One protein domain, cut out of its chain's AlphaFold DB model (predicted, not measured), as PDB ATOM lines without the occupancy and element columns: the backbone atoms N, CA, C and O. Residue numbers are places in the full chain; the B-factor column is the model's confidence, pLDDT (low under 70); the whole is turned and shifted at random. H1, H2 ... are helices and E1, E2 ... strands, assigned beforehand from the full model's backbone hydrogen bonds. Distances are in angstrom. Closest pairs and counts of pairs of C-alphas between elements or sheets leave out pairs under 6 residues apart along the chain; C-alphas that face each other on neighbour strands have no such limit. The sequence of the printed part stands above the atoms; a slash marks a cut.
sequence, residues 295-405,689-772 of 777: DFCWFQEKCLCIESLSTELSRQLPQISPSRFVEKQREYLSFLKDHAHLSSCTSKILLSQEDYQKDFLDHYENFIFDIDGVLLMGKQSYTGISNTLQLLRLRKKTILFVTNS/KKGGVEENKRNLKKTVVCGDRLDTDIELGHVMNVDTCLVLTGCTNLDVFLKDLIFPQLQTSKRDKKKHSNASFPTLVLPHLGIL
ATOM      1  N   ASP A 295     -35.711  20.130 -52.653       46.28
ATOM      2  CA  ASP A 295     -36.120  19.479 -51.398       46.28
ATOM      3  C   ASP A 295     -37.275  18.498 -51.652       46.28
ATOM      4  O   ASP A 295     -37.264  17.376 -51.157       46.28
ATOM      5  N   PHE A 296     -38.259  18.909 -52.463       46.97
ATOM      6  CA  PHE A 296     -39.449  18.112 -52.766       46.97
ATOM      7  C   PHE A 296     -39.154  16.906 -53.672       46.97
ATOM      8  O   PHE A 296     -39.649  15.811 -53.409       46.97
ATOM      9  N   CYS A 297     -38.331  17.069 -54.712       45.81
ATOM     10  CA  CYS A 297     -37.952  15.964 -55.597       45.81
ATOM     11  C   CYS A 297     -37.079  14.929 -54.872       45.81
ATOM     12  O   CYS A 297     -37.376  13.739 -54.944       45.81
ATOM     13  N   TRP A 298     -36.069  15.372 -54.111       54.47
ATOM     14  CA  TRP A 298     -35.238  14.491 -53.279       54.47
ATOM     15  C   TRP A 298     -36.073  13.758 -52.222       54.47
ATOM     16  O   TRP A 298     -35.900  12.563 -51.991       54.47
ATOM     17  N   PHE A 299     -37.037  14.454 -51.614       51.19
ATOM     18  CA  PHE A 299     -37.997  13.866 -50.685       51.19
ATOM     19  C   PHE A 299     -38.866  12.787 -51.346       51.19
ATOM     20  O   PHE A 299     -39.066  11.723 -50.762       51.19
ATOM     21  N   GLN A 300     -39.366  13.031 -52.560       51.06
ATOM     22  CA  GLN A 300     -40.197  12.074 -53.293       51.06
ATOM     23  C   GLN A 300     -39.394  10.830 -53.718       51.06
ATOM     24  O   GLN A 300     -39.888   9.711 -53.600       51.06
ATOM     25  N   GLU A 301     -38.137  11.013 -54.124       52.69
ATOM     26  CA  GLU A 301     -37.178   9.938 -54.400       52.69
ATOM     27  C   GLU A 301     -36.866   9.117 -53.134       52.69
ATOM     28  O   GLU A 301     -37.004   7.891 -53.134       52.69
ATOM     29  N   LYS A 302     -36.565   9.773 -52.006       49.34
ATOM     30  CA  LYS A 302     -36.347   9.083 -50.725       49.34
ATOM     31  C   LYS A 302     -37.613   8.429 -50.165       49.34
ATOM     32  O   LYS A 302     -37.473   7.407 -49.505       49.34
ATOM     33  N   CYS A 303     -38.827   8.904 -50.460       46.47
ATOM     34  CA  CYS A 303     -40.063   8.184 -50.112       46.47
ATOM     35  C   CYS A 303     -40.156   6.818 -50.813       46.47
ATOM     36  O   CYS A 303     -40.563   5.843 -50.185       46.47
ATOM     37  N   LEU A 304     -39.709   6.718 -52.069       48.00
ATOM     38  CA  LEU A 304     -39.643   5.446 -52.799       48.00
ATOM     39  C   LEU A 304     -38.532   4.533 -52.245       48.00
ATOM     40  O   LEU A 304     -38.732   3.324 -52.115       48.00
ATOM     41  N   CYS A 305     -37.388   5.098 -51.837       46.78
ATOM     42  CA  CYS A 305     -36.372   4.347 -51.088       46.78
ATOM     43  C   CYS A 305     -36.906   3.835 -49.739       46.78
ATOM     44  O   CYS A 305     -36.612   2.702 -49.372       46.78
ATOM     45  N   ILE A 306     -37.687   4.646 -49.020       44.81
ATOM     46  CA  ILE A 306     -38.306   4.300 -47.734       44.81
ATOM     47  C   ILE A 306     -39.293   3.142 -47.914       44.81
ATOM     48  O   ILE A 306     -39.155   2.143 -47.223       44.81
ATOM     49  N   GLU A 307     -40.203   3.202 -48.890       47.25
ATOM     50  CA  GLU A 307     -41.165   2.117 -49.150       47.25
ATOM     51  C   GLU A 307     -40.469   0.807 -49.575       47.25
ATOM     52  O   GLU A 307     -40.853  -0.277 -49.126       47.25
ATOM     53  N   SER A 308     -39.386   0.892 -50.354       47.62
ATOM     54  CA  SER A 308     -38.536  -0.259 -50.702       47.62
ATOM     55  C   SER A 308     -37.819  -0.852 -49.476       47.62
ATOM     56  O   SER A 308     -37.885  -2.059 -49.225       47.62
ATOM     57  N   LEU A 309     -37.191  -0.002 -48.654       44.28
ATOM     58  CA  LEU A 309     -36.481  -0.408 -47.439       44.28
ATOM     59  C   LEU A 309     -37.440  -1.002 -46.399       44.28
ATOM     60  O   LEU A 309     -37.138  -2.036 -45.815       44.28
ATOM     61  N   SER A 310     -38.594  -0.372 -46.195       44.00
ATOM     62  CA  SER A 310     -39.668  -0.793 -45.296       44.00
ATOM     63  C   SER A 310     -40.233  -2.155 -45.687       44.00
ATOM     64  O   SER A 310     -40.372  -3.030 -44.832       44.00
ATOM     65  N   THR A 311     -40.440  -2.393 -46.986       47.94
ATOM     66  CA  THR A 311     -40.854  -3.704 -47.511       47.94
ATOM     67  C   THR A 311     -39.810  -4.785 -47.206       47.94
ATOM     68  O   THR A 311     -40.146  -5.839 -46.663       47.94
ATOM     69  N   GLU A 312     -38.530  -4.529 -47.487       46.38
ATOM     70  CA  GLU A 312     -37.445  -5.498 -47.263       46.38
ATOM     71  C   GLU A 312     -37.099  -5.697 -45.772       46.38
ATOM     72  O   GLU A 312     -36.701  -6.791 -45.375       46.38
ATOM     73  N   LEU A 313     -37.268  -4.671 -44.930       43.75
ATOM     74  CA  LEU A 313     -37.191  -4.787 -43.471       43.75
ATOM     75  C   LEU A 313     -38.341  -5.650 -42.943       43.75
ATOM     76  O   LEU A 313     -38.092  -6.622 -42.235       43.75
ATOM     77  N   SER A 314     -39.582  -5.351 -43.340       46.84
ATOM     78  CA  SER A 314     -40.781  -6.081 -42.902       46.84
ATOM     79  C   SER A 314     -40.709  -7.569 -43.256       46.84
ATOM     80  O   SER A 314     -41.042  -8.421 -42.437       46.84
ATOM     81  N   ARG A 315     -40.172  -7.896 -44.439       52.19
ATOM     82  CA  ARG A 315     -39.946  -9.274 -44.913       52.19
ATOM     83  C   ARG A 315     -38.903 -10.060 -44.098       52.19
ATOM     84  O   ARG A 315     -38.810 -11.276 -44.243       52.19
ATOM     85  N   GLN A 316     -38.095  -9.389 -43.277       48.47
ATOM     86  CA  GLN A 316     -36.974  -9.977 -42.534       48.47
ATOM     87  C   GLN A 316     -37.053  -9.732 -41.014       48.47
ATOM     88  O   GLN A 316     -36.185 -10.207 -40.284       48.47
ATOM     89  N   LEU A 317     -38.076  -9.021 -40.523       50.03
ATOM     90  CA  LEU A 317     -38.178  -8.498 -39.152       50.03
ATOM     91  C   LEU A 317     -37.883  -9.503 -38.010       50.03
ATOM     92  O   LEU A 317     -37.209  -9.099 -37.064       50.03
ATOM     93  N   PRO A 318     -38.282 -10.794 -38.066       52.00
ATOM     94  CA  PRO A 318     -37.935 -11.768 -37.020       52.00
ATOM     95  C   PRO A 318     -36.449 -12.167 -36.967       52.00
ATOM     96  O   PRO A 318     -36.013 -12.748 -35.978       52.00
ATOM     97  N   GLN A 319     -35.689 -11.920 -38.042       52.88
ATOM     98  CA  GLN A 319     -34.341 -12.467 -38.279       52.88
ATOM     99  C   GLN A 319     -33.263 -11.388 -38.496       52.88
ATOM    100  O   GLN A 319     -32.090 -11.711 -38.691       52.88
ATOM    101  N   ILE A 320     -33.624 -10.099 -38.498       51.41
ATOM    102  CA  ILE A 320     -32.643  -9.010 -38.549       51.41
ATOM    103  C   ILE A 320     -32.085  -8.773 -37.138       51.41
ATOM    104  O   ILE A 320     -32.833  -8.478 -36.211       51.41
ATOM    105  N   SER A 321     -30.757  -8.809 -36.990       51.56
ATOM    106  CA  SER A 321     -30.095  -8.357 -35.761       51.56
ATOM    107  C   SER A 321     -30.348  -6.859 -35.519       51.56
ATOM    108  O   SER A 321     -30.291  -6.085 -36.482       51.56
ATOM    109  N   PRO A 322     -30.551  -6.395 -34.268       52.44
ATOM    110  CA  PRO A 322     -30.791  -4.977 -33.980       52.44
ATOM    111  C   PRO A 322     -29.767  -4.045 -34.646       52.44
ATOM    112  O   PRO A 322     -30.156  -3.057 -35.264       52.44
ATOM    113  N   SER A 323     -28.489  -4.433 -34.662       53.41
ATOM    114  CA  SER A 323     -27.394  -3.746 -35.357       53.41
ATOM    115  C   SER A 323     -27.648  -3.502 -36.852       53.41
ATOM    116  O   SER A 323     -27.429  -2.395 -37.347       53.41
ATOM    117  N   ARG A 324     -28.159  -4.503 -37.577       50.91
ATOM    118  CA  ARG A 324     -28.432  -4.443 -39.022       50.91
ATOM    119  C   ARG A 324     -29.761  -3.747 -39.336       50.91
ATOM    120  O   ARG A 324     -29.899  -3.141 -40.400       50.91
ATOM    121  N   PHE A 325     -30.721  -3.792 -38.410       53.78
ATOM    122  CA  PHE A 325     -31.960  -3.008 -38.481       53.78
ATOM    123  C   PHE A 325     -31.647  -1.511 -38.335       53.78
ATOM    124  O   PHE A 325     -32.018  -0.702 -39.187       53.78
ATOM    125  N   VAL A 326     -30.869  -1.171 -37.302       53.69
ATOM    126  CA  VAL A 326     -30.324   0.167 -37.040       53.69
ATOM    127  C   VAL A 326     -29.517   0.674 -38.227       53.69
ATOM    128  O   VAL A 326     -29.717   1.808 -38.637       53.69
ATOM    129  N   GLU A 327     -28.628  -0.139 -38.800       57.31
ATOM    130  CA  GLU A 327     -27.789   0.269 -39.930       57.31
ATOM    131  C   GLU A 327     -28.608   0.655 -41.166       57.31
ATOM    132  O   GLU A 327     -28.404   1.741 -41.706       57.31
ATOM    133  N   LYS A 328     -29.597  -0.162 -41.554       53.19
ATOM    134  CA  LYS A 328     -30.534   0.171 -42.642       53.19
ATOM    135  C   LYS A 328     -31.296   1.478 -42.374       53.19
ATOM    136  O   LYS A 328     -31.570   2.220 -43.312       53.19
ATOM    137  N   GLN A 329     -31.612   1.792 -41.116       53.09
ATOM    138  CA  GLN A 329     -32.274   3.048 -40.738       53.09
ATOM    139  C   GLN A 329     -31.296   4.211 -40.451       53.09
ATOM    140  O   GLN A 329     -31.737   5.352 -40.306       53.09
ATOM    141  N   ARG A 330     -29.975   3.972 -40.402       55.66
ATOM    142  CA  ARG A 330     -28.959   4.944 -39.953       55.66
ATOM    143  C   ARG A 330     -28.896   6.183 -40.843       55.66
ATOM    144  O   ARG A 330     -28.799   7.280 -40.304       55.66
ATOM    145  N   GLU A 331     -29.015   6.035 -42.167       54.59
ATOM    146  CA  GLU A 331     -29.123   7.177 -43.095       54.59
ATOM    147  C   GLU A 331     -30.278   8.106 -42.705       54.59
ATOM    148  O   GLU A 331     -30.107   9.316 -42.553       54.59
ATOM    149  N   TYR A 332     -31.465   7.521 -42.524       54.84
ATOM    150  CA  TYR A 332     -32.681   8.278 -42.271       54.84
ATOM    151  C   TYR A 332     -32.658   8.949 -40.893       54.84
ATOM    152  O   TYR A 332     -33.063  10.099 -40.717       54.84
ATOM    153  N   LEU A 333     -32.145   8.235 -39.895       53.62
ATOM    154  CA  LEU A 333     -32.089   8.722 -38.528       53.62
ATOM    155  C   LEU A 333     -30.933   9.723 -38.315       53.62
ATOM    156  O   LEU A 333     -31.069  10.621 -37.485       53.62
ATOM    157  N   SER A 334     -29.856   9.655 -39.113       54.62
ATOM    158  CA  SER A 334     -28.884  10.754 -39.242       54.62
ATOM    159  C   SER A 334     -29.565  11.997 -39.798       54.62
ATOM    160  O   SER A 334     -29.523  13.038 -39.153       54.62
ATOM    161  N   PHE A 335     -30.306  11.871 -40.906       54.56
ATOM    162  CA  PHE A 335     -31.061  12.987 -41.478       54.56
ATOM    163  C   PHE A 335     -32.015  13.633 -40.454       54.56
ATOM    164  O   PHE A 335     -32.078  14.861 -40.392       54.56
ATOM    165  N   LEU A 336     -32.699  12.858 -39.597       50.47
ATOM    166  CA  LEU A 336     -33.494  13.425 -38.494       50.47
ATOM    167  C   LEU A 336     -32.656  14.096 -37.395       50.47
ATOM    168  O   LEU A 336     -33.125  15.086 -36.836       50.47
ATOM    169  N   LYS A 337     -31.445  13.613 -37.074       52.12
ATOM    170  CA  LYS A 337     -30.522  14.320 -36.162       52.12
ATOM    171  C   LYS A 337     -30.073  15.656 -36.768       52.12
ATOM    172  O   LYS A 337     -30.179  16.684 -36.102       52.12
ATOM    173  N   ASP A 338     -29.670  15.661 -38.035       49.50
ATOM    174  CA  ASP A 338     -29.234  16.861 -38.765       49.50
ATOM    175  C   ASP A 338     -30.368  17.906 -38.868       49.50
ATOM    176  O   ASP A 338     -30.146  19.117 -38.762       49.50
ATOM    177  N   HIS A 339     -31.614  17.434 -38.973       48.44
ATOM    178  CA  HIS A 339     -32.831  18.247 -39.040       48.44
ATOM    179  C   HIS A 339     -33.600  18.351 -37.711       48.44
ATOM    180  O   HIS A 339     -34.738  18.823 -37.700       48.44
ATOM    181  N   ALA A 340     -32.992  18.000 -36.569       45.19
ATOM    182  CA  ALA A 340     -33.653  18.041 -35.255       45.19
ATOM    183  C   ALA A 340     -34.175  19.445 -34.886       45.19
ATOM    184  O   ALA A 340     -35.155  19.589 -34.161       45.19
ATOM    185  N   HIS A 341     -33.580  20.493 -35.462       43.53
ATOM    186  CA  HIS A 341     -34.020  21.882 -35.334       43.53
ATOM    187  C   HIS A 341     -35.392  22.184 -35.985       43.53
ATOM    188  O   HIS A 341     -35.980  23.225 -35.695       43.53
ATOM    189  N   LEU A 342     -35.923  21.299 -36.840       42.41
ATOM    190  CA  LEU A 342     -37.260  21.418 -37.440       42.41
ATOM    191  C   LEU A 342     -38.363  20.716 -36.620       42.41
ATOM    192  O   LEU A 342     -39.539  21.057 -36.772       42.41
ATOM    193  N   SER A 343     -38.001  19.782 -35.730       46.03
ATOM    194  CA  SER A 343     -38.924  19.054 -34.848       46.03
ATOM    195  C   SER A 343     -38.583  19.292 -33.376       46.03
ATOM    196  O   SER A 343     -37.819  18.555 -32.758       46.03
ATOM    197  N   SER A 344     -39.249  20.270 -32.757       42.50
ATOM    198  CA  SER A 344     -39.202  20.478 -31.300       42.50
ATOM    199  C   SER A 344     -39.931  19.389 -30.491       42.50
ATOM    200  O   SER A 344     -40.172  19.577 -29.303       42.50
ATOM    201  N   CYS A 345     -40.361  18.303 -31.143       42.62
ATOM    202  CA  CYS A 345     -41.281  17.298 -30.609       42.62
ATOM    203  C   CYS A 345     -40.688  15.878 -30.609       42.62
ATOM    204  O   CYS A 345     -41.384  14.929 -30.273       42.62
ATOM    205  N   THR A 346     -39.416  15.721 -30.990       48.88
ATOM    206  CA  THR A 346     -38.691  14.437 -31.019       48.88
ATOM    207  C   THR A 346     -37.301  14.612 -30.407       48.88
ATOM    208  O   THR A 346     -36.279  14.437 -31.069       48.88
ATOM    209  N   SER A 347     -37.262  15.034 -29.141       44.16
ATOM    210  CA  SER A 347     -36.061  15.559 -28.471       44.16
ATOM    211  C   SER A 347     -34.924  14.549 -28.276       44.16
ATOM    212  O   SER A 347     -33.789  14.958 -28.043       44.16
ATOM    213  N   LYS A 348     -35.214  13.242 -28.321       54.03
ATOM    214  CA  LYS A 348     -34.248  12.158 -28.087       54.03
ATOM    215  C   LYS A 348     -34.588  10.918 -28.928       54.03
ATOM    216  O   LYS A 348     -35.280  10.011 -28.473       54.03
ATOM    217  N   ILE A 349     -34.066  10.860 -30.153       54.47
ATOM    218  CA  ILE A 349     -34.022   9.612 -30.928       54.47
ATOM    219  C   ILE A 349     -32.778   8.824 -30.490       54.47
ATOM    220  O   ILE A 349     -31.646   9.286 -30.658       54.47
ATOM    221  N   LEU A 350     -32.992   7.640 -29.912       51.34
ATOM    222  CA  LEU A 350     -31.952   6.785 -29.327       51.34
ATOM    223  C   LEU A 350     -31.210   5.990 -30.415       51.34
ATOM    224  O   LEU A 350     -31.535   4.843 -30.716       51.34
ATOM    225  N   LEU A 351     -30.196   6.613 -31.022       50.75
ATOM    226  CA  LEU A 351     -29.378   5.993 -32.071       50.75
ATOM    227  C   LEU A 351     -28.100   5.371 -31.522       50.75
ATOM    228  O   LEU A 351     -27.075   6.046 -31.511       50.75
ATOM    229  N   SER A 352     -28.186   4.099 -31.116       49.81
ATOM    230  CA  SER A 352     -27.066   3.139 -31.004       49.81
ATOM    231  C   SER A 352     -25.744   3.689 -30.447       49.81
ATOM    232  O   SER A 352     -24.669   3.356 -30.941       49.81
ATOM    233  N   GLN A 353     -25.828   4.581 -29.467       57.31
ATOM    234  CA  GLN A 353     -24.697   5.130 -28.735       57.31
ATOM    235  C   GLN A 353     -24.831   4.591 -27.318       57.31
ATOM    236  O   GLN A 353     -25.858   4.828 -26.675       57.31
ATOM    237  N   GLU A 354     -23.821   3.849 -26.867       61.50
ATOM    238  CA  GLU A 354     -23.809   3.140 -25.582       61.50
ATOM    239  C   GLU A 354     -24.166   4.075 -24.421       61.50
ATOM    240  O   GLU A 354     -24.998   3.722 -23.588       61.50
ATOM    241  N   ASP A 355     -23.639   5.306 -24.436       61.34
ATOM    242  CA  ASP A 355     -23.965   6.365 -23.475       61.34
ATOM    243  C   ASP A 355     -25.473   6.635 -23.387       61.34
ATOM    244  O   ASP A 355     -26.031   6.657 -22.297       61.34
ATOM    245  N   TYR A 356     -26.163   6.781 -24.525       64.31
ATOM    246  CA  TYR A 356     -27.605   7.047 -24.548       64.31
ATOM    247  C   TYR A 356     -28.420   5.825 -24.104       64.31
ATOM    248  O   TYR A 356     -29.418   5.980 -23.404       64.31
ATOM    249  N   GLN A 357     -28.020   4.613 -24.505       70.38
ATOM    250  CA  GLN A 357     -28.685   3.373 -24.082       70.38
ATOM    251  C   GLN A 357     -28.541   3.158 -22.574       70.38
ATOM    252  O   GLN A 357     -29.511   2.816 -21.898       70.38
ATOM    253  N   LYS A 358     -27.342   3.402 -22.042       73.06
ATOM    254  CA  LYS A 358     -27.051   3.367 -20.616       73.06
ATOM    255  C   LYS A 358     -27.837   4.442 -19.872       73.06
ATOM    256  O   LYS A 358     -28.562   4.093 -18.950       73.06
ATOM    257  N   ASP A 359     -27.782   5.698 -20.317       78.62
ATOM    258  CA  ASP A 359     -28.580   6.796 -19.760       78.62
ATOM    259  C   ASP A 359     -30.067   6.430 -19.717       78.62
ATOM    260  O   ASP A 359     -30.720   6.682 -18.714       78.62
ATOM    261  N   PHE A 360     -30.618   5.799 -20.759       83.19
ATOM    262  CA  PHE A 360     -32.009   5.339 -20.779       83.19
ATOM    263  C   PHE A 360     -32.296   4.260 -19.717       83.19
ATOM    264  O   PHE A 360     -33.261   4.381 -18.959       83.19
ATOM    265  N   LEU A 361     -31.455   3.225 -19.623       86.62
ATOM    266  CA  LEU A 361     -31.625   2.116 -18.673       86.62
ATOM    267  C   LEU A 361     -31.362   2.528 -17.212       86.62
ATOM    268  O   LEU A 361     -31.997   1.995 -16.300       86.62
ATOM    269  N   ASP A 362     -30.478   3.498 -16.987       87.12
ATOM    270  CA  ASP A 362     -30.213   4.109 -15.681       87.12
ATOM    271  C   ASP A 362     -31.269   5.192 -15.342       87.12
ATOM    272  O   ASP A 362     -31.520   5.481 -14.165       87.12
ATOM    273  N   HIS A 363     -31.955   5.770 -16.341       88.38
ATOM    274  CA  HIS A 363     -33.006   6.764 -16.113       88.38
ATOM    275  C   HIS A 363     -34.328   6.161 -15.642       88.38
ATOM    276  O   HIS A 363     -34.932   6.770 -14.767       88.38
ATOM    277  N   TYR A 364     -34.781   5.008 -16.137       92.56
ATOM    278  CA  TYR A 364     -36.076   4.425 -15.738       92.56
ATOM    279  C   TYR A 364     -35.914   3.251 -14.761       92.56
ATOM    280  O   TYR A 364     -35.001   2.444 -14.902       92.56
ATOM    281  N   GLU A 365     -36.803   3.147 -13.766       93.88
ATOM    282  CA  GLU A 365     -36.889   1.998 -12.846       93.88
ATOM    283  C   GLU A 365     -38.016   1.026 -13.221       93.88
ATOM    284  O   GLU A 365     -37.885  -0.175 -12.989       93.88
ATOM    285  N   ASN A 366     -39.110   1.530 -13.807       95.56
ATOM    286  CA  ASN A 366     -40.280   0.733 -14.174       95.56
ATOM    287  C   ASN A 366     -40.515   0.774 -15.687       95.56
ATOM    288  O   ASN A 366     -40.554   1.849 -16.287       95.56
ATOM    289  N   PHE A 367     -40.746  -0.389 -16.285       96.62
ATOM    290  CA  PHE A 367     -40.978  -0.549 -17.713       96.62
ATOM    291  C   PHE A 367     -42.317  -1.242 -17.953       96.62
ATOM    292  O   PHE A 367     -42.554  -2.346 -17.461       96.62
ATOM    293  N   ILE A 368     -43.184  -0.588 -18.722       98.00
ATOM    294  CA  ILE A 368     -44.469  -1.124 -19.169       98.00
ATOM    295  C   ILE A 368     -44.344  -1.406 -20.666       98.00
ATOM    296  O   ILE A 368     -44.166  -0.474 -21.441       98.00
ATOM    297  N   PHE A 369     -44.435  -2.664 -21.081       98.31
ATOM    298  CA  PHE A 369     -44.317  -3.088 -22.479       98.31
ATOM    299  C   PHE A 369     -45.672  -3.546 -23.030       98.31
ATOM    300  O   PHE A 369     -46.360  -4.327 -22.372       98.31
ATOM    301  N   ASP A 370     -46.038  -3.153 -24.254       97.69
ATOM    302  CA  ASP A 370     -46.917  -4.013 -25.066       97.69
ATOM    303  C   ASP A 370     -46.161  -5.295 -25.500       97.69
ATOM    304  O   ASP A 370     -44.973  -5.461 -25.227       97.69
ATOM    305  N   ILE A 371     -46.854  -6.237 -26.134       96.06
ATOM    306  CA  ILE A 371     -46.355  -7.545 -26.552       96.06
ATOM    307  C   ILE A 371     -46.364  -7.683 -28.080       96.06
ATOM    308  O   ILE A 371     -45.355  -8.085 -28.664       96.06
ATOM    309  N   ASP A 372     -47.490  -7.389 -28.726       91.56
ATOM    310  CA  ASP A 372     -47.823  -7.813 -30.087       91.56
ATOM    311  C   ASP A 372     -47.384  -6.710 -31.078       91.56
ATOM    312  O   ASP A 372     -48.130  -5.785 -31.371       91.56
ATOM    313  N   GLY A 373     -46.144  -6.794 -31.578       88.56
ATOM    314  CA  GLY A 373     -45.479  -5.725 -32.342       88.56
ATOM    315  C   GLY A 373     -44.267  -5.112 -31.628       88.56
ATOM    316  O   GLY A 373     -43.394  -4.550 -32.291       88.56
ATOM    317  N   VAL A 374     -44.149  -5.303 -30.308       93.31
ATOM    318  CA  VAL A 374     -43.034  -4.806 -29.470       93.31
ATOM    319  C   VAL A 374     -42.062  -5.913 -29.062       93.31
ATOM    320  O   VAL A 374     -40.848  -5.749 -29.177       93.31
ATOM    321  N   LEU A 375     -42.591  -7.040 -28.580       95.19
ATOM    322  CA  LEU A 375     -41.809  -8.186 -28.101       95.19
ATOM    323  C   LEU A 375     -41.895  -9.359 -29.078       95.19
ATOM    324  O   LEU A 375     -40.896 -10.039 -29.309       95.19
ATOM    325  N   LEU A 376     -43.078  -9.571 -29.662       91.44
ATOM    326  CA  LEU A 376     -43.388 -10.681 -30.556       91.44
ATOM    327  C   LEU A 376     -43.790 -10.202 -31.957       91.44
ATOM    328  O   LEU A 376     -44.547  -9.240 -32.103       91.44
ATOM    329  N   MET A 377     -43.400 -10.974 -32.973       84.81
ATOM    330  CA  MET A 377     -44.093 -11.059 -34.259       84.81
ATOM    331  C   MET A 377     -44.885 -12.375 -34.302       84.81
ATOM    332  O   MET A 377     -44.341 -13.456 -34.550       84.81
ATOM    333  N   GLY A 378     -46.188 -12.297 -34.014       83.50
ATOM    334  CA  GLY A 378     -47.128 -13.426 -34.015       83.50
ATOM    335  C   GLY A 378     -46.879 -14.462 -32.909       83.50
ATOM    336  O   GLY A 378     -47.623 -14.531 -31.936       83.50
ATOM    337  N   LYS A 379     -45.849 -15.300 -33.073       84.00
ATOM    338  CA  LYS A 379     -45.392 -16.297 -32.080       84.00
ATOM    339  C   LYS A 379     -43.880 -16.286 -31.834       84.00
ATOM    340  O   LYS A 379     -43.413 -17.022 -30.975       84.00
ATOM    341  N   GLN A 380     -43.111 -15.516 -32.600       87.38
ATOM    342  CA  GLN A 380     -41.656 -15.449 -32.466       87.38
ATOM    343  C   GLN A 380     -41.274 -14.179 -31.709       87.38
ATOM    344  O   GLN A 380     -41.767 -13.106 -32.048       87.38
ATOM    345  N   SER A 381     -40.398 -14.290 -30.709       92.19
ATOM    346  CA  SER A 381     -39.742 -13.123 -30.113       92.19
ATOM    347  C   SER A 381     -38.867 -12.433 -31.155       92.19
ATOM    348  O   SER A 381     -38.164 -13.110 -31.909       92.19
ATOM    349  N   TYR A 382     -38.831 -11.100 -31.162       86.38
ATOM    350  CA  TYR A 382     -37.810 -10.387 -31.930       86.38
ATOM    351  C   TYR A 382     -36.402 -10.608 -31.338       86.38
ATOM    352  O   TYR A 382     -36.233 -10.977 -30.168       86.38
ATOM    353  N   THR A 383     -35.367 -10.379 -32.152       84.31
ATOM    354  CA  THR A 383     -33.963 -10.646 -31.795       84.31
ATOM    355  C   THR A 383     -33.473  -9.740 -30.654       84.31
ATOM    356  O   THR A 383     -33.563  -8.520 -30.731       84.31
ATOM    357  N   GLY A 384     -32.915 -10.322 -29.586       86.69
ATOM    358  CA  GLY A 384     -32.361  -9.570 -28.446       86.69
ATOM    359  C   GLY A 384     -33.388  -9.060 -27.422       86.69
ATOM    360  O   GLY A 384     -33.005  -8.428 -26.435       86.69
ATOM    361  N   ILE A 385     -34.683  -9.352 -27.600       92.50
ATOM    362  CA  ILE A 385     -35.727  -9.021 -26.613       92.50
ATOM    363  C   ILE A 385     -35.502  -9.773 -25.296       92.50
ATOM    364  O   ILE A 385     -35.519  -9.150 -24.237       92.50
ATOM    365  N   SER A 386     -35.228 -11.082 -25.351       92.44
ATOM    366  CA  SER A 386     -34.966 -11.885 -24.146       92.44
ATOM    367  C   SER A 386     -33.747 -11.360 -23.373       92.44
ATOM    368  O   SER A 386     -33.858 -11.079 -22.181       92.44
ATOM    369  N   ASN A 387     -32.639 -11.058 -24.067       90.88
ATOM    370  CA  ASN A 387     -31.458 -10.393 -23.496       90.88
ATOM    371  C   ASN A 387     -31.811  -9.042 -22.844       90.88
ATOM    372  O   ASN A 387     -31.352  -8.749 -21.746       90.88
ATOM    373  N   THR A 388     -32.656  -8.226 -23.483       92.00
ATOM    374  CA  THR A 388     -33.088  -6.924 -22.938       92.00
ATOM    375  C   THR A 388     -33.902  -7.080 -21.657       92.00
ATOM    376  O   THR A 388     -33.634  -6.398 -20.669       92.00
ATOM    377  N   LEU A 389     -34.854  -8.012 -21.629       95.69
ATOM    378  CA  LEU A 389     -35.653  -8.289 -20.435       95.69
ATOM    379  C   LEU A 389     -34.795  -8.915 -19.321       95.69
ATOM    380  O   LEU A 389     -34.951  -8.551 -18.157       95.69
ATOM    381  N   GLN A 390     -33.826  -9.771 -19.657       93.81
ATOM    382  CA  GLN A 390     -32.861 -10.316 -18.698       93.81
ATOM    383  C   GLN A 390     -31.945  -9.226 -18.117       93.81
ATOM    384  O   GLN A 390     -31.752  -9.184 -16.904       93.81
ATOM    385  N   LEU A 391     -31.439  -8.303 -18.941       92.25
ATOM    386  CA  LEU A 391     -30.623  -7.163 -18.507       92.25
ATOM    387  C   LEU A 391     -31.396  -6.235 -17.557       92.25
ATOM    388  O   LEU A 391     -30.851  -5.780 -16.550       92.25
ATOM    389  N   LEU A 392     -32.685  -6.004 -17.829       94.19
ATOM    390  CA  LEU A 392     -33.588  -5.265 -16.943       94.19
ATOM    391  C   LEU A 392     -33.803  -5.992 -15.603       94.19
ATOM    392  O   LEU A 392     -33.676  -5.363 -14.550       94.19
ATOM    393  N   ARG A 393     -34.034  -7.314 -15.615       93.88
ATOM    394  CA  ARG A 393     -34.133  -8.132 -14.387       93.88
ATOM    395  C   ARG A 393     -32.838  -8.108 -13.568       93.88
ATOM    396  O   ARG A 393     -32.892  -7.907 -12.358       93.88
ATOM    397  N   LEU A 394     -31.675  -8.241 -14.212       93.12
ATOM    398  CA  LEU A 394     -30.357  -8.151 -13.563       93.12
ATOM    399  C   LEU A 394     -30.113  -6.770 -12.932       93.12
ATOM    400  O   LEU A 394     -29.514  -6.677 -11.862       93.12
ATOM    401  N   ARG A 395     -30.635  -5.698 -13.543       92.69
ATOM    402  CA  ARG A 395     -30.630  -4.328 -12.998       92.69
ATOM    403  C   ARG A 395     -31.789  -4.042 -12.023       92.69
ATOM    404  O   ARG A 395     -32.033  -2.879 -11.713       92.69
ATOM    405  N   LYS A 396     -32.478  -5.082 -11.524       93.94
ATOM    406  CA  LYS A 396     -33.613  -5.024 -10.575       93.94
ATOM    407  C   LYS A 396     -34.763  -4.092 -11.007       93.94
ATOM    408  O   LYS A 396     -35.451  -3.525 -10.161       93.94
ATOM    409  N   LYS A 397     -34.973  -3.917 -12.314       93.88
ATOM    410  CA  LYS A 397     -36.022  -3.047 -12.867       93.88
ATOM    411  C   LYS A 397     -37.388  -3.735 -12.804       93.88
ATOM    412  O   LYS A 397     -37.488  -4.933 -13.068       93.88
ATOM    413  N   THR A 398     -38.442  -2.977 -12.506       94.44
ATOM    414  CA  THR A 398     -39.825  -3.479 -12.536       94.44
ATOM    415  C   THR A 398     -40.260  -3.663 -13.989       94.44
ATOM    416  O   THR A 398     -40.148  -2.728 -14.784       94.44
ATOM    417  N   ILE A 399     -40.782  -4.840 -14.336       95.88
ATOM    418  CA  ILE A 399     -41.268  -5.174 -15.682       95.88
ATOM    419  C   ILE A 399     -42.764  -5.482 -15.605       95.88
ATOM    420  O   ILE A 399     -43.196  -6.253 -14.750       95.88
ATOM    421  N   LEU A 400     -43.548  -4.898 -16.512       97.62
ATOM    422  CA  LEU A 400     -44.968  -5.192 -16.677       97.62
ATOM    423  C   LEU A 400     -45.318  -5.303 -18.165       97.62
ATOM    424  O   LEU A 400     -44.922  -4.459 -18.966       97.62
ATOM    425  N   PHE A 401     -46.097  -6.313 -18.536       98.25
ATOM    426  CA  PHE A 401     -46.573  -6.567 -19.892       98.25
ATOM    427  C   PHE A 401     -48.067  -6.223 -19.987       98.25
ATOM    428  O   PHE A 401     -48.909  -6.918 -19.419       98.25
ATOM    429  N   VAL A 402     -48.420  -5.152 -20.696       98.25
ATOM    430  CA  VAL A 402     -49.793  -4.631 -20.790       98.25
ATOM    431  C   VAL A 402     -50.265  -4.694 -22.240       98.25
ATOM    432  O   VAL A 402     -49.944  -3.819 -23.042       98.25
ATOM    433  N   THR A 403     -51.055  -5.718 -22.575       97.06
ATOM    434  CA  THR A 403     -51.540  -5.987 -23.942       97.06
ATOM    435  C   THR A 403     -53.041  -5.748 -24.083       97.06
ATOM    436  O   THR A 403     -53.837  -6.139 -23.224       97.06
ATOM    437  N   ASN A 404     -53.461  -5.189 -25.224       95.75
ATOM    438  CA  ASN A 404     -54.882  -5.101 -25.572       95.75
ATOM    439  C   ASN A 404     -55.501  -6.451 -25.990       95.75
ATOM    440  O   ASN A 404     -56.689  -6.500 -26.304       95.75
ATOM    441  N   SER A 405     -54.763  -7.568 -25.949       91.81
ATOM    442  CA  SER A 405     -55.281  -8.894 -26.305       91.81
ATOM    443  C   SER A 405     -56.475  -9.314 -25.426       91.81
ATOM    444  O   SER A 405     -56.327  -9.677 -24.261       91.81
ATOM    445  N   LYS A 689     -49.468  11.301   4.162       39.25
ATOM    446  CA  LYS A 689     -50.152  11.524   2.867       39.25
ATOM    447  C   LYS A 689     -49.393  12.455   1.913       39.25
ATOM    448  O   LYS A 689     -49.434  12.214   0.714       39.25
ATOM    449  N   LYS A 690     -48.705  13.502   2.395       39.47
ATOM    450  CA  LYS A 690     -47.862  14.343   1.521       39.47
ATOM    451  C   LYS A 690     -46.626  13.596   1.011       39.47
ATOM    452  O   LYS A 690     -46.309  13.748  -0.160       39.47
ATOM    453  N   GLY A 691     -45.982  12.788   1.857       42.72
ATOM    454  CA  GLY A 691     -44.843  11.947   1.471       42.72
ATOM    455  C   GLY A 691     -45.193  11.015   0.314       42.72
ATOM    456  O   GLY A 691     -44.657  11.179  -0.775       42.72
ATOM    457  N   GLY A 692     -46.183  10.135   0.502       56.19
ATOM    458  CA  GLY A 692     -46.548   9.160  -0.534       56.19
ATOM    459  C   GLY A 692     -47.043   9.773  -1.852       56.19
ATOM    460  O   GLY A 692     -46.823   9.202  -2.911       56.19
ATOM    461  N   VAL A 693     -47.644  10.971  -1.830       58.97
ATOM    462  CA  VAL A 693     -48.034  11.682  -3.065       58.97
ATOM    463  C   VAL A 693     -46.831  12.289  -3.798       58.97
ATOM    464  O   VAL A 693     -46.830  12.325  -5.024       58.97
ATOM    465  N   GLU A 694     -45.806  12.760  -3.088       59.19
ATOM    466  CA  GLU A 694     -44.548  13.188  -3.717       59.19
ATOM    467  C   GLU A 694     -43.732  11.994  -4.233       59.19
ATOM    468  O   GLU A 694     -43.056  12.105  -5.252       59.19
ATOM    469  N   GLU A 695     -43.823  10.845  -3.568       59.25
ATOM    470  CA  GLU A 695     -43.048   9.650  -3.896       59.25
ATOM    471  C   GLU A 695     -43.655   8.846  -5.056       59.25
ATOM    472  O   GLU A 695     -42.933   8.518  -5.995       59.25
ATOM    473  N   ASN A 696     -44.987   8.691  -5.126       67.44
ATOM    474  CA  ASN A 696     -45.650   8.179  -6.336       67.44
ATOM    475  C   ASN A 696     -45.298   9.025  -7.574       67.44
ATOM    476  O   ASN A 696     -45.050   8.475  -8.642       67.44
ATOM    477  N   LYS A 697     -45.201  10.360  -7.446       70.56
ATOM    478  CA  LYS A 697     -44.751  11.231  -8.552       70.56
ATOM    479  C   LYS A 697     -43.288  11.008  -8.950       70.56
ATOM    480  O   LYS A 697     -42.940  11.299 -10.091       70.56
ATOM    481  N   ARG A 698     -42.423  10.541  -8.043       71.00
ATOM    482  CA  ARG A 698     -41.043  10.145  -8.382       71.00
ATOM    483  C   ARG A 698     -41.046   8.826  -9.141       71.00
ATOM    484  O   ARG A 698     -40.415   8.758 -10.189       71.00
ATOM    485  N   ASN A 699     -41.816   7.844  -8.677       78.62
ATOM    486  CA  ASN A 699     -41.920   6.542  -9.336       78.62
ATOM    487  C   ASN A 699     -42.523   6.671 -10.745       78.62
ATOM    488  O   ASN A 699     -41.987   6.079 -11.668       78.62
ATOM    489  N   LEU A 700     -43.533   7.530 -10.945       85.50
ATOM    490  CA  LEU A 700     -44.079   7.848 -12.275       85.50
ATOM    491  C   LEU A 700     -43.051   8.517 -13.205       85.50
ATOM    492  O   LEU A 700     -42.924   8.118 -14.355       85.50
ATOM    493  N   LYS A 701     -42.245   9.467 -12.706       86.94
ATOM    494  CA  LYS A 701     -41.107  10.036 -13.463       86.94
ATOM    495  C   LYS A 701     -39.986   9.031 -13.753       86.94
ATOM    496  O   LYS A 701     -39.110   9.316 -14.557       86.94
ATOM    497  N   LYS A 702     -39.998   7.886 -13.073       91.81
ATOM    498  CA  LYS A 702     -39.102   6.744 -13.265       91.81
ATOM    499  C   LYS A 702     -39.782   5.601 -14.038       91.81
ATOM    500  O   LYS A 702     -39.232   4.503 -14.084       91.81
ATOM    501  N   THR A 703     -40.938   5.843 -14.657       94.38
ATOM    502  CA  THR A 703     -41.675   4.866 -15.470       94.38
ATOM    503  C   THR A 703     -41.633   5.245 -16.949       94.38
ATOM    504  O   THR A 703     -41.779   6.420 -17.286       94.38
ATOM    505  N   VAL A 704     -41.500   4.245 -17.825       95.19
ATOM    506  CA  VAL A 704     -41.667   4.388 -19.280       95.19
ATOM    507  C   VAL A 704     -42.673   3.368 -19.825       95.19
ATOM    508  O   VAL A 704     -42.664   2.202 -19.423       95.19
ATOM    509  N   VAL A 705     -43.544   3.807 -20.740       97.31
ATOM    510  CA  VAL A 705     -44.438   2.944 -21.535       97.31
ATOM    511  C   VAL A 705     -43.836   2.739 -22.926       97.31
ATOM    512  O   VAL A 705     -43.609   3.699 -23.659       97.31
ATOM    513  N   CYS A 706     -43.585   1.487 -23.286       96.56
ATOM    514  CA  CYS A 706     -42.949   1.042 -24.520       96.56
ATOM    515  C   CYS A 706     -43.981   0.347 -25.422       96.56
ATOM    516  O   CYS A 706     -44.569  -0.659 -25.019       96.56
ATOM    517  N   GLY A 707     -44.188   0.864 -26.633       95.62
ATOM    518  CA  GLY A 707     -45.320   0.491 -27.488       95.62
ATOM    519  C   GLY A 707     -45.080   0.691 -28.982       95.62
ATOM    520  O   GLY A 707     -44.166   1.419 -29.367       95.62
ATOM    521  N   ASP A 708     -45.905   0.072 -29.823       92.00
ATOM    522  CA  ASP A 708     -45.878   0.221 -31.285       92.00
ATOM    523  C   ASP A 708     -47.025   1.102 -31.818       92.00
ATOM    524  O   ASP A 708     -47.033   1.439 -33.008       92.00
ATOM    525  N   ARG A 709     -47.992   1.491 -30.972       90.44
ATOM    526  CA  ARG A 709     -49.188   2.251 -31.369       90.44
ATOM    527  C   ARG A 709     -49.365   3.567 -30.618       90.44
ATOM    528  O   ARG A 709     -49.388   3.647 -29.390       90.44
ATOM    529  N   LEU A 710     -49.592   4.620 -31.397       87.94
ATOM    530  CA  LEU A 710     -49.770   5.994 -30.918       87.94
ATOM    531  C   LEU A 710     -51.080   6.196 -30.143       87.94
ATOM    532  O   LEU A 710     -51.101   6.888 -29.131       87.94
ATOM    533  N   ASP A 711     -52.163   5.585 -30.624       88.88
ATOM    534  CA  ASP A 711     -53.539   5.755 -30.137       88.88
ATOM    535  C   ASP A 711     -53.884   4.896 -28.908       88.88
ATOM    536  O   ASP A 711     -54.987   4.987 -28.369       88.88
ATOM    537  N   THR A 712     -52.949   4.048 -28.479       91.88
ATOM    538  CA  THR A 712     -53.156   3.050 -27.427       91.88
ATOM    539  C   THR A 712     -51.992   3.004 -26.440       91.88
ATOM    540  O   THR A 712     -52.240   3.146 -25.247       91.88
ATOM    541  N   ASP A 713     -50.735   2.888 -26.876       95.12
ATOM    542  CA  ASP A 713     -49.590   2.819 -25.951       95.12
ATOM    543  C   ASP A 713     -49.074   4.200 -25.554       95.12
ATOM    544  O   ASP A 713     -48.926   4.509 -24.371       95.12
ATOM    545  N   ILE A 714     -48.816   5.048 -26.552       93.00
ATOM    546  CA  ILE A 714     -48.290   6.397 -26.318       93.00
ATOM    547  C   ILE A 714     -49.368   7.252 -25.630       93.00
ATOM    548  O   ILE A 714     -49.082   7.950 -24.658       93.00
ATOM    549  N   GLU A 715     -50.630   7.102 -26.043       93.50
ATOM    550  CA  GLU A 715     -51.780   7.679 -25.339       93.50
ATOM    551  C   GLU A 715     -51.905   7.158 -23.891       93.50
ATOM    552  O   GLU A 715     -52.102   7.969 -22.988       93.50
ATOM    553  N   LEU A 716     -51.712   5.854 -23.614       95.62
ATOM    554  CA  LEU A 716     -51.710   5.338 -22.230       95.62
ATOM    555  C   LEU A 716     -50.633   6.027 -21.382       95.62
ATOM    556  O   LEU A 716     -50.917   6.430 -20.255       95.62
ATOM    557  N   GLY A 717     -49.414   6.180 -21.905       94.25
ATOM    558  CA  GLY A 717     -48.335   6.859 -21.186       94.25
ATOM    559  C   GLY A 717     -48.656   8.325 -20.877       94.25
ATOM    560  O   GLY A 717     -48.391   8.791 -19.768       94.25
ATOM    561  N   HIS A 718     -49.323   9.032 -21.792       92.00
ATOM    562  CA  HIS A 718     -49.787  10.402 -21.553       92.00
ATOM    563  C   HIS A 718     -50.924  10.479 -20.528       92.00
ATOM    564  O   HIS A 718     -50.869  11.327 -19.636       92.00
ATOM    565  N   VAL A 719     -51.895   9.564 -20.578       93.62
ATOM    566  CA  VAL A 719     -52.961   9.431 -19.568       93.62
ATOM    567  C   VAL A 719     -52.375   9.094 -18.186       93.62
ATOM    568  O   VAL A 719     -52.813   9.629 -17.171       93.62
ATOM    569  N   MET A 720     -51.318   8.277 -18.127       92.69
ATOM    570  CA  MET A 720     -50.561   7.988 -16.900       92.69
ATOM    571  C   MET A 720     -49.621   9.127 -16.454       92.69
ATOM    572  O   MET A 720     -49.113   9.080 -15.333       92.69
ATOM    573  N   ASN A 721     -49.379  10.139 -17.298       91.06
ATOM    574  CA  ASN A 721     -48.347  11.170 -17.129       91.06
ATOM    575  C   ASN A 721     -46.958  10.550 -16.824       91.06
ATOM    576  O   ASN A 721     -46.302  10.880 -15.830       91.06
ATOM    577  N   VAL A 722     -46.518   9.634 -17.688       90.75
ATOM    578  CA  VAL A 722     -45.185   9.001 -17.684       90.75
ATOM    579  C   VAL A 722     -44.527   9.156 -19.059       90.75
ATOM    580  O   VAL A 722     -45.185   9.563 -20.016       90.75
ATOM    581  N   ASP A 723     -43.233   8.850 -19.167       90.88
ATOM    582  CA  ASP A 723     -42.546   8.909 -20.460       90.88
ATOM    583  C   ASP A 723     -42.964   7.767 -21.391       90.88
ATOM    584  O   ASP A 723     -43.382   6.688 -20.960       90.88
ATOM    585  N   THR A 724     -42.820   8.000 -22.691       92.25
ATOM    586  CA  THR A 724     -43.259   7.079 -23.743       92.25
ATOM    587  C   THR A 724     -42.134   6.759 -24.723       92.25
ATOM    588  O   THR A 724     -41.372   7.633 -25.139       92.25
ATOM    589  N   CYS A 725     -42.031   5.490 -25.109       91.56
ATOM    590  CA  CYS A 725     -41.039   4.973 -26.041       91.56
ATOM    591  C   CYS A 725     -41.730   4.222 -27.184       91.56
ATOM    592  O   CYS A 725     -42.163   3.081 -27.027       91.56
ATOM    593  N   LEU A 726     -41.804   4.858 -28.351       89.44
ATOM    594  CA  LEU A 726     -42.307   4.225 -29.567       89.44
ATOM    595  C   LEU A 726     -41.245   3.277 -30.145       89.44
ATOM    596  O   LEU A 726     -40.087   3.678 -30.285       89.44
ATOM    597  N   VAL A 727     -41.634   2.058 -30.522       87.75
ATOM    598  CA  VAL A 727     -40.810   1.139 -31.323       87.75
ATOM    599  C   VAL A 727     -41.340   1.025 -32.752       87.75
ATOM    600  O   VAL A 727     -42.548   0.985 -32.972       87.75
ATOM    601  N   LEU A 728     -40.434   0.950 -33.730       82.69
ATOM    602  CA  LEU A 728     -40.773   0.949 -35.163       82.69
ATOM    603  C   LEU A 728     -40.920  -0.464 -35.770       82.69
ATOM    604  O   LEU A 728     -40.779  -0.642 -36.982       82.69
ATOM    605  N   THR A 729     -41.176  -1.467 -34.928       81.50
ATOM    606  CA  THR A 729     -41.291  -2.897 -35.280       81.50
ATOM    607  C   THR A 729     -42.718  -3.368 -35.567       81.50
ATOM    608  O   THR A 729     -42.887  -4.443 -36.135       81.50
ATOM    609  N   GLY A 730     -43.734  -2.594 -35.174       84.31
ATOM    610  CA  GLY A 730     -45.147  -2.963 -35.295       84.31
ATOM    611  C   GLY A 730     -45.952  -2.044 -36.219       84.31
ATOM    612  O   GLY A 730     -45.519  -1.680 -37.311       84.31
ATOM    613  N   CYS A 731     -47.151  -1.676 -35.774       82.62
ATOM    614  CA  CYS A 731     -48.158  -0.924 -36.518       82.62
ATOM    615  C   CYS A 731     -47.679   0.476 -36.930       82.62
ATOM    616  O   CYS A 731     -47.992   0.926 -38.033       82.62
ATOM    617  N   THR A 732     -46.908   1.153 -36.074       81.94
ATOM    618  CA  THR A 732     -46.214   2.401 -36.425       81.94
ATOM    619  C   THR A 732     -44.805   2.078 -36.919       81.94
ATOM    620  O   THR A 732     -43.827   2.220 -36.191       81.94
ATOM    621  N   ASN A 733     -44.689   1.632 -38.171       76.38
ATOM    622  CA  ASN A 733     -43.384   1.497 -38.821       76.38
ATOM    623  C   ASN A 733     -42.767   2.885 -39.122       76.38
ATOM    624  O   ASN A 733     -43.379   3.931 -38.873       76.38
ATOM    625  N   LEU A 734     -41.551   2.909 -39.683       71.56
ATOM    626  CA  LEU A 734     -40.881   4.162 -40.052       71.56
ATOM    627  C   LEU A 734     -41.737   5.010 -41.013       71.56
ATOM    628  O   LEU A 734     -41.895   6.205 -40.792       71.56
ATOM    629  N   ASP A 735     -42.347   4.413 -42.037       69.31
ATOM    630  CA  ASP A 735     -43.150   5.137 -43.032       69.31
ATOM    631  C   ASP A 735     -44.333   5.866 -42.385       69.31
ATOM    632  O   ASP A 735     -44.567   7.036 -42.687       69.31
ATOM    633  N   VAL A 736     -45.057   5.188 -41.487       75.06
ATOM    634  CA  VAL A 736     -46.198   5.735 -40.733       75.06
ATOM    635  C   VAL A 736     -45.725   6.836 -39.786       75.06
ATOM    636  O   VAL A 736     -46.285   7.932 -39.800       75.06
ATOM    637  N   PHE A 737     -44.650   6.601 -39.026       75.06
ATOM    638  CA  PHE A 737     -44.062   7.611 -38.139       75.06
ATOM    639  C   PHE A 737     -43.741   8.918 -38.888       75.06
ATOM    640  O   PHE A 737     -43.988  10.021 -38.399       75.06
ATOM    641  N   LEU A 738     -43.235   8.817 -40.115       68.94
ATOM    642  CA  LEU A 738     -42.866   9.985 -40.906       68.94
ATOM    643  C   LEU A 738     -44.068  10.648 -41.584       68.94
ATOM    644  O   LEU A 738     -44.222  11.868 -41.479       68.94
ATOM    645  N   LYS A 739     -44.930   9.856 -42.232       69.19
ATOM    646  CA  LYS A 739     -46.113  10.331 -42.963       69.19
ATOM    647  C   LYS A 739     -47.149  10.975 -42.038       69.19
ATOM    648  O   LYS A 739     -47.683  12.025 -42.399       69.19
ATOM    649  N   ASP A 740     -47.352  10.423 -40.842       72.12
ATOM    650  CA  ASP A 740     -48.474  10.796 -39.974       72.12
ATOM    651  C   ASP A 740     -48.070  11.675 -38.771       72.12
ATOM    652  O   ASP A 740     -48.913  12.410 -38.252       72.12
ATOM    653  N   LEU A 741     -46.792  11.686 -38.356       72.25
ATOM    654  CA  LEU A 741     -46.291  12.563 -37.279       72.25
ATOM    655  C   LEU A 741     -45.378  13.672 -37.809       72.25
ATOM    656  O   LEU A 741     -45.655  14.856 -37.597       72.25
ATOM    657  N   ILE A 742     -44.282  13.317 -38.486       68.31
ATOM    658  CA  ILE A 742     -43.236  14.293 -38.828       68.31
ATOM    659  C   ILE A 742     -43.690  15.260 -39.928       68.31
ATOM    660  O   ILE A 742     -43.617  16.477 -39.740       68.31
ATOM    661  N   PHE A 743     -44.196  14.771 -41.063       66.06
ATOM    662  CA  PHE A 743     -44.525  15.646 -42.197       66.06
ATOM    663  C   PHE A 743     -45.646  16.664 -41.888       66.06
ATOM    664  O   PHE A 743     -45.477  17.832 -42.257       66.06
ATOM    665  N   PRO A 744     -46.722  16.328 -41.142       67.12
ATOM    666  CA  PRO A 744     -47.708  17.319 -40.702       67.12
ATOM    667  C   PRO A 744     -47.108  18.430 -39.821       67.12
ATOM    668  O   PRO A 744     -47.491  19.597 -39.940       67.12
ATOM    669  N   GLN A 745     -46.122  18.121 -38.972       61.62
ATOM    670  CA  GLN A 745     -45.428  19.147 -38.182       61.62
ATOM    671  C   GLN A 745     -44.523  20.059 -39.023       61.62
ATOM    672  O   GLN A 745     -44.428  21.254 -38.724       61.62
ATOM    673  N   LEU A 746     -43.886  19.527 -40.071       57.66
ATOM    674  CA  LEU A 746     -43.059  20.308 -41.001       57.66
ATOM    675  C   LEU A 746     -43.897  21.244 -41.888       57.66
ATOM    676  O   LEU A 746     -43.453  22.342 -42.215       57.66
ATOM    677  N   GLN A 747     -45.116  20.835 -42.251       55.97
ATOM    678  CA  GLN A 747     -46.019  21.613 -43.110       55.97
ATOM    679  C   GLN A 747     -46.861  22.660 -42.352       55.97
ATOM    680  O   GLN A 747     -47.416  23.568 -42.973       55.97
ATOM    681  N   THR A 748     -46.975  22.577 -41.021       55.31
ATOM    682  CA  THR A 748     -47.818  23.503 -40.241       55.31
ATOM    683  C   THR A 748     -47.155  24.856 -39.982       55.31
ATOM    684  O   THR A 748     -46.066  24.961 -39.413       55.31
ATOM    685  N   SER A 749     -47.874  25.934 -40.316       51.03
ATOM    686  CA  SER A 749     -47.463  27.296 -39.968       51.03
ATOM    687  C   SER A 749     -47.402  27.490 -38.445       51.03
ATOM    688  O   SER A 749     -48.115  26.826 -37.686       51.03
ATOM    689  N   LYS A 750     -46.637  28.485 -37.973       50.22
ATOM    690  CA  LYS A 750     -46.600  28.867 -36.545       50.22
ATOM    691  C   LYS A 750     -47.970  29.260 -35.956       50.22
ATOM    692  O   LYS A 750     -48.097  29.306 -34.736       50.22
ATOM    693  N   ARG A 751     -49.002  29.512 -36.778       43.44
ATOM    694  CA  ARG A 751     -50.394  29.701 -36.320       43.44
ATOM    695  C   ARG A 751     -51.178  28.388 -36.207       43.44
ATOM    696  O   ARG A 751     -52.040  28.284 -35.339       43.44
ATOM    697  N   ASP A 752     -50.868  27.387 -37.027       48.09
ATOM    698  CA  ASP A 752     -51.627  26.131 -37.118       48.09
ATOM    699  C   ASP A 752     -51.108  25.028 -36.187       48.09
ATOM    700  O   ASP A 752     -51.862  24.115 -35.847       48.09
ATOM    701  N   LYS A 753     -49.884  25.154 -35.651       48.50
ATOM    702  CA  LYS A 753     -49.360  24.248 -34.607       48.50
ATOM    703  C   LYS A 753     -50.263  24.150 -33.360       48.50
ATOM    704  O   LYS A 753     -50.263  23.122 -32.696       48.50
ATOM    705  N   LYS A 754     -51.122  25.150 -33.100       44.66
ATOM    706  CA  LYS A 754     -52.170  25.123 -32.053       44.66
ATOM    707  C   LYS A 754     -53.436  24.307 -32.387       44.66
ATOM    708  O   LYS A 754     -54.326  24.230 -31.546       44.66
ATOM    709  N   LYS A 755     -53.555  23.741 -33.594       40.94
ATOM    710  CA  LYS A 755     -54.639  22.814 -33.989       40.94
ATOM    711  C   LYS A 755     -54.182  21.359 -34.087       40.94
ATOM    712  O   LYS A 755     -55.007  20.467 -33.948       40.94
ATOM    713  N   HIS A 756     -52.889  21.131 -34.319       44.78
ATOM    714  CA  HIS A 756     -52.293  19.793 -34.415       44.78
ATOM    715  C   HIS A 756     -51.654  19.316 -33.096       44.78
ATOM    716  O   HIS A 756     -51.099  18.226 -33.037       44.78
ATOM    717  N   SER A 757     -51.785  20.092 -32.014       46.28
ATOM    718  CA  SER A 757     -51.260  19.802 -30.670       46.28
ATOM    719  C   SER A 757     -51.962  18.660 -29.913       46.28
ATOM    720  O   SER A 757     -51.720  18.494 -28.724       46.28
ATOM    721  N   ASN A 758     -52.849  17.911 -30.575       47.31
ATOM    722  CA  ASN A 758     -53.610  16.797 -29.995       47.31
ATOM    723  C   ASN A 758     -53.133  15.420 -30.500       47.31
ATOM    724  O   ASN A 758     -53.772  14.417 -30.207       47.31
ATOM    725  N   ALA A 759     -52.051  15.362 -31.282       56.47
ATOM    726  CA  ALA A 759     -51.385  14.103 -31.592       56.47
ATOM    727  C   ALA A 759     -50.455  13.720 -30.430       56.47
ATOM    728  O   ALA A 759     -49.615  14.528 -30.028       56.47
ATOM    729  N   SER A 760     -50.583  12.497 -29.916       66.88
ATOM    730  CA  SER A 760     -49.714  11.979 -28.857       66.88
ATOM    731  C   SER A 760     -48.331  11.628 -29.409       66.88
ATOM    732  O   SER A 760     -48.113  10.567 -29.989       66.88
ATOM    733  N   PHE A 761     -47.397  12.568 -29.248       78.00
ATOM    734  CA  PHE A 761     -45.989  12.418 -29.619       78.00
ATOM    735  C   PHE A 761     -45.205  11.661 -28.542       78.00
ATOM    736  O   PHE A 761     -45.292  12.048 -27.380       78.00
ATOM    737  N   PRO A 762     -44.415  10.636 -28.899       82.81
ATOM    738  CA  PRO A 762     -43.646   9.881 -27.919       82.81
ATOM    739  C   PRO A 762     -42.448  10.686 -27.382       82.81
ATOM    740  O   PRO A 762     -41.802  11.407 -28.148       82.81
ATOM    741  N   THR A 763     -42.089  10.521 -26.101       82.00
ATOM    742  CA  THR A 763     -40.854  11.109 -25.533       82.00
ATOM    743  C   THR A 763     -39.619  10.627 -26.304       82.00
ATOM    744  O   THR A 763     -38.694  11.400 -26.576       82.00
ATOM    745  N   LEU A 764     -39.605   9.336 -26.641       80.00
ATOM    746  CA  LEU A 764     -38.484   8.600 -27.212       80.00
ATOM    747  C   LEU A 764     -38.944   7.754 -28.401       80.00
ATOM    748  O   LEU A 764     -40.049   7.211 -28.408       80.00
ATOM    749  N   VAL A 765     -38.060   7.581 -29.382       77.19
ATOM    750  CA  VAL A 765     -38.256   6.616 -30.472       77.19
ATOM    751  C   VAL A 765     -37.050   5.689 -30.514       77.19
ATOM    752  O   VAL A 765     -35.910   6.151 -30.643       77.19
ATOM    753  N   LEU A 766     -37.317   4.389 -30.402       76.75
ATOM    754  CA  LEU A 766     -36.367   3.317 -30.657       76.75
ATOM    755  C   LEU A 766     -36.697   2.658 -32.002       76.75
ATOM    756  O   LEU A 766     -37.865   2.462 -32.329       76.75
ATOM    757  N   PRO A 767     -35.686   2.239 -32.776       73.56
ATOM    758  CA  PRO A 767     -35.941   1.464 -33.982       73.56
ATOM    759  C   PRO A 767     -36.483   0.069 -33.619       73.56
ATOM    760  O   PRO A 767     -37.405  -0.426 -34.258       73.56
ATOM    761  N   HIS A 768     -35.942  -0.538 -32.559       79.88
ATOM    762  CA  HIS A 768     -36.224  -1.899 -32.115       79.88
ATOM    763  C   HIS A 768     -35.835  -2.042 -30.630       79.88
ATOM    764  O   HIS A 768     -34.723  -1.659 -30.268       79.88
ATOM    765  N   LEU A 769     -36.687  -2.614 -29.763       87.25
ATOM    766  CA  LEU A 769     -36.433  -2.650 -28.306       87.25
ATOM    767  C   LEU A 769     -35.170  -3.445 -27.921       87.25
ATOM    768  O   LEU A 769     -34.381  -2.997 -27.095       87.25
ATOM    769  N   GLY A 770     -34.936  -4.586 -28.576       84.19
ATOM    770  CA  GLY A 770     -33.773  -5.460 -28.361       84.19
ATOM    771  C   GLY A 770     -32.395  -4.828 -28.619       84.19
ATOM    772  O   GLY A 770     -31.383  -5.481 -28.392       84.19
ATOM    773  N   ILE A 771     -32.333  -3.569 -29.077       78.75
ATOM    774  CA  ILE A 771     -31.083  -2.801 -29.163       78.75
ATOM    775  C   ILE A 771     -30.494  -2.494 -27.772       78.75
ATOM    776  O   ILE A 771     -29.303  -2.239 -27.655       78.75
ATOM    777  N   LEU A 772     -31.314  -2.495 -26.716       80.50
ATOM    778  CA  LEU A 772     -30.925  -2.051 -25.370       80.50
ATOM    779  C   LEU A 772     -29.973  -3.008 -24.636       80.50
ATOM    780  O   LEU A 772     -29.293  -2.578 -23.709       80.50
TER     781      LEU A 772
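Overview. This is residues 295 to 405 and 689 to 772 of the 777 residues of the protein "Had family iia protein" of Cystoisospora suis (UniProt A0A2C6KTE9). A strongly twisted sheet of five parallel strands forms the core, with H6 over one face. H1, H2 and H7 lie beyond the end to which the strands run, while H5 sticks out at the opposite end with residues 689 to 696; residues 295 to 301 of H1 stick out too. The printed part has 195 residues, in the order H1 H2 H3 E1 H4 E2 H5 E3 H6 E4 H7 E5 H8; the sheet's order is E2 E1 E3 E4 E5, and the class is mixed. It is compact, with a radius of gyration of the C-alphas of 17.2 A and spans of 58 by 44 by 35 A.

Arrangement. H1, residues 295 to 314, touches H7, residues 734 to 747, with residues 306 to 310 alone, at a shallow tilt of 22 degrees, opposite ways; the closest C-alphas, of Ile 306 and Asp 735, are 6.8 A apart. H2, residues 322 to 338, has a kink of 60 degrees near residue 329. The sheet holds E1, residues 366 to 369, E2, 398 to 403, E3, 703 to 707, E4, 723 to 727, and E5, 764 to 766. N to O pairs within hydrogen-bond range are N 367 and O 398, 2.8 A, for E2 and E1; N 706 and O 368, 2.8 A, for E1 and E3; N 725 and O 705, 2.8 A, for E3 and E4; N 766 and O 726, 2.9 A, for E4 and E5. H3, residues 354 to 363, H4, 385 to 394, H5, 689 to 701, and H8, 769 to 772, only graze the sheet. H4 touches H8, the C-alphas of Ile 385 and Gly 770 closest at 4.4 A. H6, residues 710 to 719, has a height over the sheet of 8.0 A. E1, H4, E2; E3, H6, E4; and E4, H7, E5 are strand-helix-strand units, parallel neighbour strands with a helix between, each with a right-handed crossover. Every O i to N i+4 pair is within hydrogen-bond range in H1, H3 and H4, but 11 of 13 in H2, 8 of 9 in H5, 4 of 6 in H6 and 7 of 10 in H7; H8 is too short for one.

Along the chain. H1 begins at C-alpha 295, (-36.120, 19.479, -51.398), and is 27.3 A long; H2 is 22.4 A, H5 18.7 A, H7 18.4 A and E2 16.5 A. H8 ends at C-alpha 772, (-30.925, -2.051, -25.370).

Size, cuts and confidence. The C-alphas farthest apart, of Cys 297 and Lys 689, are 59.9 A apart. Residues 406 to 688 are not printed; C-alphas 405 and 689 are 36.0 A apart across the cut. H2 to H3, E1 to H4 and H7 to E5 are long links. Mean pLDDT of the printed part is 71.1; 92 residues are under 70, among them 295 to 356.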